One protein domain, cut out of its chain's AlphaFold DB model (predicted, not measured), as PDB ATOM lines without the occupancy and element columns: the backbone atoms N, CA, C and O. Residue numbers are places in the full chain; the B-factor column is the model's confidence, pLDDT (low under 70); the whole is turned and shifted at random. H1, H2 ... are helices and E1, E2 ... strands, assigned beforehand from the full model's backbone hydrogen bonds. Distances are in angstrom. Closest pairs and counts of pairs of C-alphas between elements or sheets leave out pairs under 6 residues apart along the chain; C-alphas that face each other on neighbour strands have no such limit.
ATOM      1  N   VAL A   2     -13.697 -11.680 -86.416       96.69
ATOM      2  CA  VAL A   2     -14.022 -12.057 -85.017       96.69
ATOM      3  C   VAL A   2     -13.738 -13.531 -84.680       96.69
ATOM      4  O   VAL A   2     -13.187 -13.815 -83.625       96.69
ATOM      5  N   VAL A   3     -14.026 -14.476 -85.584       96.94
ATOM      6  CA  VAL A   3     -13.752 -15.913 -85.365       96.94
ATOM      7  C   VAL A   3     -12.269 -16.223 -85.097       96.94
ATOM      8  O   VAL A   3     -11.960 -17.091 -84.290       96.94
ATOM      9  N   ILE A   4     -11.348 -15.481 -85.723       97.38
ATOM     10  CA  ILE A   4      -9.903 -15.624 -85.494       97.38
ATOM     11  C   ILE A   4      -9.565 -15.145 -84.080       97.38
ATOM     12  O   ILE A   4      -8.867 -15.842 -83.353       97.38
ATOM     13  N   HIS A   5     -10.105 -13.992 -83.672       97.38
ATOM     14  CA  HIS A   5      -9.930 -13.460 -82.319       97.38
ATOM     15  C   HIS A   5     -10.430 -14.445 -81.249       97.38
ATOM     16  O   HIS A   5      -9.698 -14.750 -80.310       97.38
ATOM     17  N   GLN A   6     -11.624 -15.016 -81.444       97.44
ATOM     18  CA  GLN A   6     -12.199 -16.017 -80.539       97.44
ATOM     19  C   GLN A   6     -11.342 -17.287 -80.455       97.44
ATOM     20  O   GLN A   6     -11.072 -17.784 -79.366       97.44
ATOM     21  N   ALA A   7     -10.843 -17.788 -81.587       98.00
ATOM     22  CA  ALA A   7      -9.956 -18.946 -81.589       98.00
ATOM     23  C   ALA A   7      -8.610 -18.668 -80.905       98.00
ATOM     24  O   ALA A   7      -8.098 -19.535 -80.198       98.00
ATOM     25  N   CYS A   8      -8.039 -17.471 -81.073       97.12
ATOM     26  CA  CYS A   8      -6.847 -17.071 -80.327       97.12
ATOM     27  C   CYS A   8      -7.102 -17.088 -78.819       97.12
ATOM     28  O   CYS A   8      -6.277 -17.629 -78.085       97.12
ATOM     29  N   TRP A   9      -8.237 -16.548 -78.370       96.94
ATOM     30  CA  TRP A   9      -8.634 -16.581 -76.961       96.94
ATOM     31  C   TRP A   9      -8.812 -18.011 -76.446       96.94
ATOM     32  O   TRP A   9      -8.194 -18.354 -75.444       96.94
ATOM     33  N   ALA A  10      -9.543 -18.871 -77.158       98.06
ATOM     34  CA  ALA A  10      -9.740 -20.270 -76.764       98.06
ATOM     35  C   ALA A  10      -8.414 -21.054 -76.669       98.06
ATOM     36  O   ALA A  10      -8.197 -21.815 -75.724       98.06
ATOM     37  N   ILE A  11      -7.483 -20.833 -77.609       98.00
ATOM     38  CA  ILE A  11      -6.151 -21.460 -77.585       98.00
ATOM     39  C   ILE A  11      -5.315 -20.948 -76.403       98.00
ATOM     40  O   ILE A  11      -4.615 -21.731 -75.760       98.00
ATOM     41  N   GLN A  12      -5.362 -19.644 -76.117       96.19
ATOM     42  CA  GLN A  12      -4.614 -19.035 -75.012       96.19
ATOM     43  C   GLN A  12      -5.174 -19.429 -73.642       96.19
ATOM     44  O   GLN A  12      -4.399 -19.692 -72.727       96.19
ATOM     45  N   ALA A  13      -6.499 -19.526 -73.523       97.38
ATOM     46  CA  ALA A  13      -7.189 -20.005 -72.329       97.38
ATOM     47  C   ALA A  13      -7.025 -21.523 -72.112       97.38
ATOM     48  O   ALA A  13      -7.362 -22.035 -71.048       97.38
ATOM     49  N   GLY A  14      -6.494 -22.250 -73.101       97.00
ATOM     50  CA  GLY A  14      -6.296 -23.697 -73.032       97.00
ATOM     51  C   GLY A  14      -7.570 -24.517 -73.250       97.00
ATOM     52  O   GLY A  14      -7.531 -25.733 -73.067       97.00
ATOM     53  N   GLU A  15      -8.669 -23.894 -73.680       98.19
ATOM     54  CA  GLU A  15      -9.928 -24.572 -74.022       98.19
ATOM     55  C   GLU A  15      -9.760 -25.493 -75.236       98.19
ATOM     56  O   GLU A  15     -10.403 -26.537 -75.343       98.19
ATOM     57  N   CYS A  16      -8.856 -25.131 -76.148       97.88
ATOM     58  CA  CYS A  16      -8.450 -25.979 -77.256       97.88
ATOM     59  C   CYS A  16      -6.950 -25.849 -77.547       97.88
ATOM     60  O   CYS A  16      -6.275 -24.903 -77.152       97.88
ATOM     61  N   THR A  17      -6.394 -26.841 -78.241       97.38
ATOM     62  CA  THR A  17      -4.961 -26.872 -78.589       97.38
ATOM     63  C   THR A  17      -4.696 -26.489 -80.042       97.38
ATOM     64  O   THR A  17      -3.575 -26.110 -80.386       97.38
ATOM     65  N   ARG A  18      -5.730 -26.595 -80.882       97.44
ATOM     66  CA  ARG A  18      -5.802 -26.221 -82.293       97.44
ATOM     67  C   ARG A  18      -7.239 -25.766 -82.569       97.44
ATOM     68  O   ARG A  18      -8.165 -26.279 -81.942       97.44
ATOM     69  N   ALA A  19      -7.428 -24.862 -83.521       98.25
ATOM     70  CA  ALA A  19      -8.753 -24.412 -83.940       98.25
ATOM     71  C   ALA A  19      -8.835 -24.339 -85.465       98.25
ATOM     72  O   ALA A  19      -7.910 -23.848 -86.108       98.25
ATOM     73  N   VAL A  20      -9.945 -24.798 -86.043       97.94
ATOM     74  CA  VAL A  20     -10.273 -24.536 -87.449       97.94
ATOM     75  C   VAL A  20     -11.147 -23.294 -87.484       97.94
ATOM     76  O   VAL A  20     -12.187 -23.250 -86.831       97.94
ATOM     77  N   VAL A  21     -10.721 -22.282 -88.230       97.94
ATOM     78  CA  VAL A  21     -11.452 -21.021 -88.364       97.94
ATOM     79  C   VAL A  21     -11.629 -20.673 -89.825       97.94
ATOM     80  O   VAL A  21     -10.825 -21.052 -90.673       97.94
ATOM     81  N   GLY A  22     -12.675 -19.922 -90.126       96.94
ATOM     82  CA  GLY A  22     -12.962 -19.524 -91.488       96.94
ATOM     83  C   GLY A  22     -14.255 -18.752 -91.608       96.94
ATOM     84  O   GLY A  22     -14.853 -18.341 -90.614       96.94
ATOM     85  N   GLY A  23     -14.677 -18.555 -92.846       97.06
ATOM     86  CA  GLY A  23     -15.916 -17.871 -93.169       97.06
ATOM     87  C   GLY A  23     -16.396 -18.246 -94.558       97.06
ATOM     88  O   GLY A  23     -15.603 -18.601 -95.431       97.06
ATOM     89  N   ILE A  24     -17.708 -18.156 -94.739       97.94
ATOM     90  CA  ILE A  24     -18.377 -18.369 -96.014       97.94
ATOM     91  C   ILE A  24     -19.371 -17.236 -96.245       97.94
ATOM     92  O   ILE A  24     -20.066 -16.814 -95.321       97.94
ATOM     93  N   ASN A  25     -19.432 -16.749 -97.478       97.56
ATOM     94  CA  ASN A  25     -20.465 -15.836 -97.935       97.56
ATOM     95  C   ASN A  25     -20.954 -16.290 -99.311       97.56
ATOM     96  O   ASN A  25     -20.149 -16.398-100.236       97.56
ATOM     97  N   ALA A  63     -17.316 -16.063-101.391       98.00
ATOM     98  CA  ALA A  63     -16.056 -16.678-100.999       98.00
ATOM     99  C   ALA A  63     -16.266 -17.714 -99.896       98.00
ATOM    100  O   ALA A  63     -17.177 -17.601 -99.072       98.00
ATOM    101  N   VAL A  64     -15.349 -18.676 -99.837       98.19
ATOM    102  CA  VAL A  64     -15.141 -19.563 -98.692       98.19
ATOM    103  C   VAL A  64     -13.654 -19.583 -98.359       98.19
ATOM    104  O   VAL A  64     -12.809 -19.605 -99.253       98.19
ATOM    105  N   SER A  65     -13.322 -19.548 -97.074       97.06
ATOM    106  CA  SER A  65     -11.939 -19.625 -96.609       97.06
ATOM    107  C   SER A  65     -11.874 -20.347 -95.272       97.06
ATOM    108  O   SER A  65     -12.747 -20.157 -94.424       97.06
ATOM    109  N   LEU A  66     -10.836 -21.165 -95.094       97.81
ATOM    110  CA  LEU A  66     -10.553 -21.932 -93.886       97.81
ATOM    111  C   LEU A  66      -9.053 -21.887 -93.589       97.81
ATOM    112  O   LEU A  66      -8.228 -21.887 -94.502       97.81
ATOM    113  N   MET A  67      -8.705 -21.887 -92.308       96.88
ATOM    114  CA  MET A  67      -7.335 -21.981 -91.813       96.88
ATOM    115  C   MET A  67      -7.302 -22.694 -90.460       96.88
ATOM    116  O   MET A  67      -8.285 -22.697 -89.715       96.88
ATOM    117  N   VAL A  68      -6.159 -23.296 -90.138       98.06
ATOM    118  CA  VAL A  68      -5.923 -23.960 -88.853       98.06
ATOM    119  C   VAL A  68      -4.992 -23.095 -88.017       98.06
ATOM    120  O   VAL A  68      -3.909 -22.726 -88.463       98.06
ATOM    121  N   LEU A  69      -5.416 -22.784 -86.796       98.19
ATOM    122  CA  LEU A  69      -4.648 -22.016 -85.827       98.19
ATOM    123  C   LEU A  69      -4.125 -22.916 -84.715       98.19
ATOM    124  O   LEU A  69      -4.772 -23.883 -84.305       98.19
ATOM    125  N   LYS A  70      -2.949 -22.557 -84.211       98.31
ATOM    126  CA  LYS A  70      -2.247 -23.239 -83.128       98.31
ATOM    127  C   LYS A  70      -1.305 -22.259 -82.438       98.31
ATOM    128  O   LYS A  70      -0.862 -21.297 -83.064       98.31
ATOM    129  N   SER A  71      -0.954 -22.506 -81.174       97.75
ATOM    130  CA  SER A  71       0.138 -21.749 -80.556       97.75
ATOM    131  C   SER A  71       1.449 -22.015 -81.304       97.75
ATOM    132  O   SER A  71       1.749 -23.160 -81.656       97.75
ATOM    133  N   LEU A  72       2.247 -20.964 -81.517       97.88
ATOM    134  CA  LEU A  72       3.521 -21.065 -82.237       97.88
ATOM    135  C   LEU A  72       4.441 -22.120 -81.610       97.88
ATOM    136  O   LEU A  72       5.012 -22.941 -82.319       97.88
ATOM    137  N   SER A  73       4.512 -22.156 -80.277       97.69
ATOM    138  CA  SER A  73       5.294 -23.144 -79.530       97.69
ATOM    139  C   SER A  73       4.937 -24.582 -79.902       97.69
ATOM    140  O   SER A  73       5.826 -25.382 -80.184       97.69
ATOM    141  N   ARG A  74       3.643 -24.920 -79.961       97.69
ATOM    142  CA  ARG A  74       3.224 -26.265 -80.352       97.69
ATOM    143  C   ARG A  74       3.410 -26.491 -81.847       97.69
ATOM    144  O   ARG A  74       3.683 -27.619 -82.232       97.69
ATOM    145  N   ALA A  75       3.204 -25.488 -82.699       98.25
ATOM    146  CA  ALA A  75       3.414 -25.640 -84.142       98.25
ATOM    147  C   ALA A  75       4.872 -26.006 -84.455       98.25
ATOM    148  O   ALA A  75       5.124 -26.948 -85.201       98.25
ATOM    149  N   LEU A  76       5.819 -25.333 -83.795       98.38
ATOM    150  CA  LEU A  76       7.245 -25.647 -83.879       98.38
ATOM    151  C   LEU A  76       7.562 -27.049 -83.341       98.38
ATOM    152  O   LEU A  76       8.293 -27.796 -83.986       98.38
ATOM    153  N   ASN A  77       6.997 -27.421 -82.187       98.25
ATOM    154  CA  ASN A  77       7.263 -28.721 -81.563       98.25
ATOM    155  C   ASN A  77       6.749 -29.896 -82.414       98.25
ATOM    156  O   ASN A  77       7.436 -30.903 -82.572       98.25
ATOM    157  N   ASP A  78       5.569 -29.735 -83.019       98.25
ATOM    158  CA  ASP A  78       4.969 -30.738 -83.906       98.25
ATOM    159  C   ASP A  78       5.553 -30.681 -85.330       98.25
ATOM    160  O   ASP A  78       5.203 -31.514 -86.163       98.25
ATOM    161  N   LYS A  79       6.455 -29.727 -85.613       98.31
ATOM    162  CA  LYS A  79       7.051 -29.482 -86.937       98.31
ATOM    163  C   LYS A  79       5.992 -29.241 -88.021       98.31
ATOM    164  O   LYS A  79       6.156 -29.661 -89.167       98.31
ATOM    165  N   ASP A  80       4.906 -28.564 -87.646       98.25
ATOM    166  CA  ASP A  80       3.858 -28.148 -88.576       98.25
ATOM    167  C   ASP A  80       4.452 -27.148 -89.602       98.25
ATOM    168  O   ASP A  80       5.327 -26.340 -89.274       98.25
ATOM    169  N   HIS A  81       3.965 -27.155 -90.849       98.19
ATOM    170  CA  HIS A  81       4.282 -26.093 -91.809       98.19
ATOM    171  C   HIS A  81       3.545 -24.806 -91.414       98.19
ATOM    172  O   HIS A  81       2.319 -24.795 -91.310       98.19
ATOM    173  N   ILE A  82       4.284 -23.715 -91.200       98.25
ATOM    174  CA  ILE A  82       3.729 -22.441 -90.729       98.25
ATOM    175  C   ILE A  82       3.664 -21.460 -91.900       98.25
ATOM    176  O   ILE A  82       4.692 -20.959 -92.347       98.25
ATOM    177  N   ASN A  83       2.453 -21.148 -92.375       98.06
ATOM    178  CA  ASN A  83       2.264 -20.162 -93.447       98.06
ATOM    179  C   ASN A  83       2.497 -18.719 -92.977       98.06
ATOM    180  O   ASN A  83       2.945 -17.881 -93.753       98.06
ATOM    181  N   SER A  84       2.129 -18.397 -91.735       97.44
ATOM    182  CA  SER A  84       2.211 -17.048 -91.160       97.44
ATOM    183  C   SER A  84       2.095 -17.095 -89.635       97.44
ATOM    184  O   SER A  84       1.605 -18.076 -89.075       97.44
ATOM    185  N   ILE A  85       2.513 -16.017 -88.966       97.94
ATOM    186  CA  ILE A  85       2.398 -15.850 -87.512       97.94
ATOM    187  C   ILE A  85       1.447 -14.687 -87.220       97.94
ATOM    188  O   ILE A  85       1.666 -13.568 -87.676       97.94
ATOM    189  N   LEU A  86       0.404 -14.950 -86.432       96.62
ATOM    190  CA  LEU A  86      -0.535 -13.939 -85.954       96.62
ATOM    191  C   LEU A  86      -0.070 -13.408 -84.593       96.62
ATOM    192  O   LEU A  86      -0.110 -14.134 -83.602       96.62
ATOM    193  N   LEU A  87       0.375 -12.150 -84.551       96.94
ATOM    194  CA  LEU A  87       0.933 -11.544 -83.335       96.94
ATOM    195  C   LEU A  87      -0.145 -11.132 -82.329       96.94
ATOM    196  O   LEU A  87       0.015 -11.343 -81.131       96.94
ATOM    197  N   ALA A  88      -1.235 -10.534 -82.808       95.62
ATOM    198  CA  ALA A  88      -2.299 -10.015 -81.962       95.62
ATOM    199  C   ALA A  88      -3.622  -9.910 -82.727       95.62
ATOM    200  O   ALA A  88      -3.653  -9.848 -83.956       95.62
ATOM    201  N   THR A  89      -4.719  -9.854 -81.974       96.94
ATOM    202  CA  THR A  89      -6.058  -9.531 -82.475       96.94
ATOM    203  C   THR A  89      -6.753  -8.610 -81.480       96.94
ATOM    204  O   THR A  89      -6.486  -8.680 -80.282       96.94
ATOM    205  N   ALA A  90      -7.660  -7.771 -81.971       96.00
ATOM    206  CA  ALA A  90      -8.508  -6.924 -81.146       96.00
ATOM    207  C   ALA A  90      -9.939  -6.955 -81.682       96.00
ATOM    208  O   ALA A  90     -10.160  -7.147 -82.880       96.00
ATOM    209  N   ASN A  91     -10.898  -6.766 -80.784       95.62
ATOM    210  CA  ASN A  91     -12.311  -6.685 -81.109       95.62
ATOM    211  C   ASN A  91     -12.933  -5.537 -80.314       95.62
ATOM    212  O   ASN A  91     -12.755  -5.462 -79.099       95.62
ATOM    213  N   ASN A  92     -13.646  -4.648 -80.996       93.25
ATOM    214  CA  ASN A  92     -14.351  -3.524 -80.393       93.25
ATOM    215  C   ASN A  92     -15.680  -3.281 -81.125       93.25
ATOM    216  O   ASN A  92     -16.045  -4.013 -82.047       93.25
ATOM    217  N   GLN A  93     -16.402  -2.252 -80.694       91.38
ATOM    218  CA  GLN A  93     -17.619  -1.788 -81.341       91.38
ATOM    219  C   GLN A  93     -17.598  -0.264 -81.425       91.38
ATOM    220  O   GLN A  93     -17.219   0.414 -80.470       91.38
ATOM    221  N   ASN A  94     -18.030   0.263 -82.566       90.25
ATOM    222  CA  ASN A  94     -18.208   1.691 -82.778       90.25
ATOM    223  C   ASN A  94     -19.401   2.199 -81.947       90.25
ATOM    224  O   ASN A  94     -20.511   1.682 -82.070       90.25
ATOM    225  N   LEU A  95     -19.165   3.203 -81.097       88.38
ATOM    226  CA  LEU A  95     -20.160   3.839 -80.226       88.38
ATOM    227  C   LEU A  95     -20.217   5.346 -80.511       88.38
ATOM    228  O   LEU A  95     -19.201   5.930 -80.867       88.38
ATOM    229  N   ASN A  96     -21.384   5.969 -80.306       86.56
ATOM    230  CA  ASN A  96     -21.611   7.417 -80.459       86.56
ATOM    231  C   ASN A  96     -21.390   7.979 -81.882       86.56
ATOM    232  O   ASN A  96     -20.846   9.066 -82.037       86.56
ATOM    233  N   TYR A  97     -21.832   7.257 -82.919       86.06
ATOM    234  CA  TYR A  97     -21.791   7.715 -84.318       86.06
ATOM    235  C   TYR A  97     -23.148   8.262 -84.777       86.06
ATOM    236  O   TYR A  97     -24.194   7.828 -84.290       86.06
ATOM    237  N   THR A  98     -23.134   9.157 -85.771       88.75
ATOM    238  CA  THR A  98     -24.316   9.832 -86.347       88.75
ATOM    239  C   THR A  98     -25.395   8.860 -86.849       88.75
ATOM    240  O   THR A  98     -26.579   9.184 -86.874       88.75
ATOM    241  N   SER A  99     -25.000   7.648 -87.243       89.81
ATOM    242  CA  SER A  99     -25.897   6.564 -87.643       89.81
ATOM    243  C   SER A  99     -25.277   5.215 -87.288       89.81
ATOM    244  O   SER A  99     -24.055   5.084 -87.254       89.81
ATOM    245  N   ILE A 100     -26.113   4.191 -87.092       91.12
ATOM    246  CA  ILE A 100     -25.680   2.822 -86.769       91.12
ATOM    247  C   ILE A 100     -24.773   2.198 -87.843       91.12
ATOM    248  O   ILE A 100     -23.994   1.297 -87.547       91.12
ATOM    249  N   ILE A 101     -24.861   2.679 -89.085       91.50
ATOM    250  CA  ILE A 101     -24.066   2.191 -90.222       91.50
ATOM    251  C   ILE A 101     -22.879   3.100 -90.564       91.50
ATOM    252  O   ILE A 101     -22.073   2.739 -91.418       91.50
ATOM    253  N   ASN A 102     -22.773   4.278 -89.934       88.38
ATOM    254  CA  ASN A 102     -21.691   5.212 -90.225       88.38
ATOM    255  C   ASN A 102     -20.416   4.785 -89.487       88.38
ATOM    256  O   ASN A 102     -20.422   4.599 -88.272       88.38
ATOM    257  N   THR A 103     -19.317   4.653 -90.224       81.88
ATOM    258  CA  THR A 103     -17.999   4.303 -89.678       81.88
ATOM    259  C   THR A 103     -17.025   5.478 -89.673       81.88
ATOM    260  O   THR A 103     -15.894   5.315 -89.222       81.88
ATOM    261  N   VAL A 104     -17.425   6.639 -90.202       74.62
ATOM    262  CA  VAL A 104     -16.592   7.845 -90.215       74.62
ATOM    263  C   VAL A 104     -16.610   8.465 -88.823       74.62
ATOM    264  O   VAL A 104     -17.669   8.833 -88.319       74.62
ATOM    265  N   LEU A 105     -15.433   8.573 -88.205       59.00
ATOM    266  CA  LEU A 105     -15.219   9.465 -87.069       59.00
ATOM    267  C   LEU A 105     -15.313  10.891 -87.613       59.00
ATOM    268  O   LEU A 105     -14.440  11.303 -88.375       59.00
ATOM    269  N   GLU A 106     -16.380  11.616 -87.284       56.25
ATOM    270  CA  GLU A 106     -16.381  13.064 -87.488       56.25
ATOM    271  C   GLU A 106     -15.264  13.647 -86.608       56.25
ATOM    272  O   GLU A 106     -15.225  13.398 -85.400       56.25
ATOM    273  N   SER A 107     -14.297  14.306 -87.250       52.41
ATOM    274  CA  SER A 107     -13.170  14.990 -86.607       52.41
ATOM    275  C   SER A 107     -13.605  16.282 -85.938       52.41
ATOM    276  O   SER A 107     -14.319  17.043 -86.631       52.41
TER     277      SER A 107
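What this domain is: This is residues 2 to 25 and 63 to 107 of the 107 residues of the protein "Thiolase-like protein" of Aspergillus novofumigatus (strain IBT 16806) (UniProt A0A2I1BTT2). A narrow ribbon of two antiparallel strands, E1 and E2, has helix H1 packed over one face near the end where E1 begins and E2 ends, with the short helix H2 beyond that same end. From H2 a long stretch with no named element, residues 78 to 107, runs back past H1 and on far from the ribbon, then folds back on itself near its end; this tail makes most of the length. The printed part has 69 residues with two named helices and two named strands in the order H1, E1, E2, H2; the class is mixed, helices and strands, with under half of the residues in named elements. The whole is only just loose, close to extended, with a radius of gyration of the C-alphas of 16.3 A, and it is elongated, spanning 50 by 27 by 22 A.

Where its parts are: H1 covers residues 2 to 12 and measures 15.4 A from first to last C-alpha, beginning at C-alpha 2 at (-14.022, -12.057, -85.017). E1 covers residues 18 to 25 and measures 23.8 A. E2 covers residues 63 to 70, from C-alpha 63 at (-16.056, -16.678, -100.999), and measures 23.5 A. H2 covers residues 72 to 77, measures 8.5 A and ends at C-alpha 77 at (7.263, -28.721, -81.563).

How they stand to each other: E1 and E2 are antiparallel neighbours, with 168 degrees between their N-to-C directions. The C-alphas of Gly 22 and Leu 66 face each other at 4.2 A. N 21 and O 67 are 2.9 A apart and N 67 and O 21 are 2.8 A apart, both within hydrogen-bond range. H1 and E1 have 8 pairs of C-alphas within 8 A, the closest being those of Ala 7 and Ala 19 at 6.1 A. H1 and E2 have 3 such pairs, the closest being the C-alphas of Ile 11 and Lys 70 at 7.0 A. H2 is apart from H1 and from E1. In H1 and H2 every O i to N i+4 pair is within hydrogen-bond range.

The domain as a whole: The two C-alphas farthest apart are those of Lys 79 and Thr 98, at 50.3 A. Residues 26 to 62 are not printed, and C-alphas 25 and 63 are 5.4 A apart across this cut, which lies in the link from E1 to E2. The links from H1 to E1 and from E2 to H2 are tight. The C-alphas of residues 78 to 107 lie 6 to 29 A from the mean of all C-alphas. The mean pLDDT of the printed part is 93.9, and residues 105 to 107 are under 70; Ser 107 is the chain's last residue.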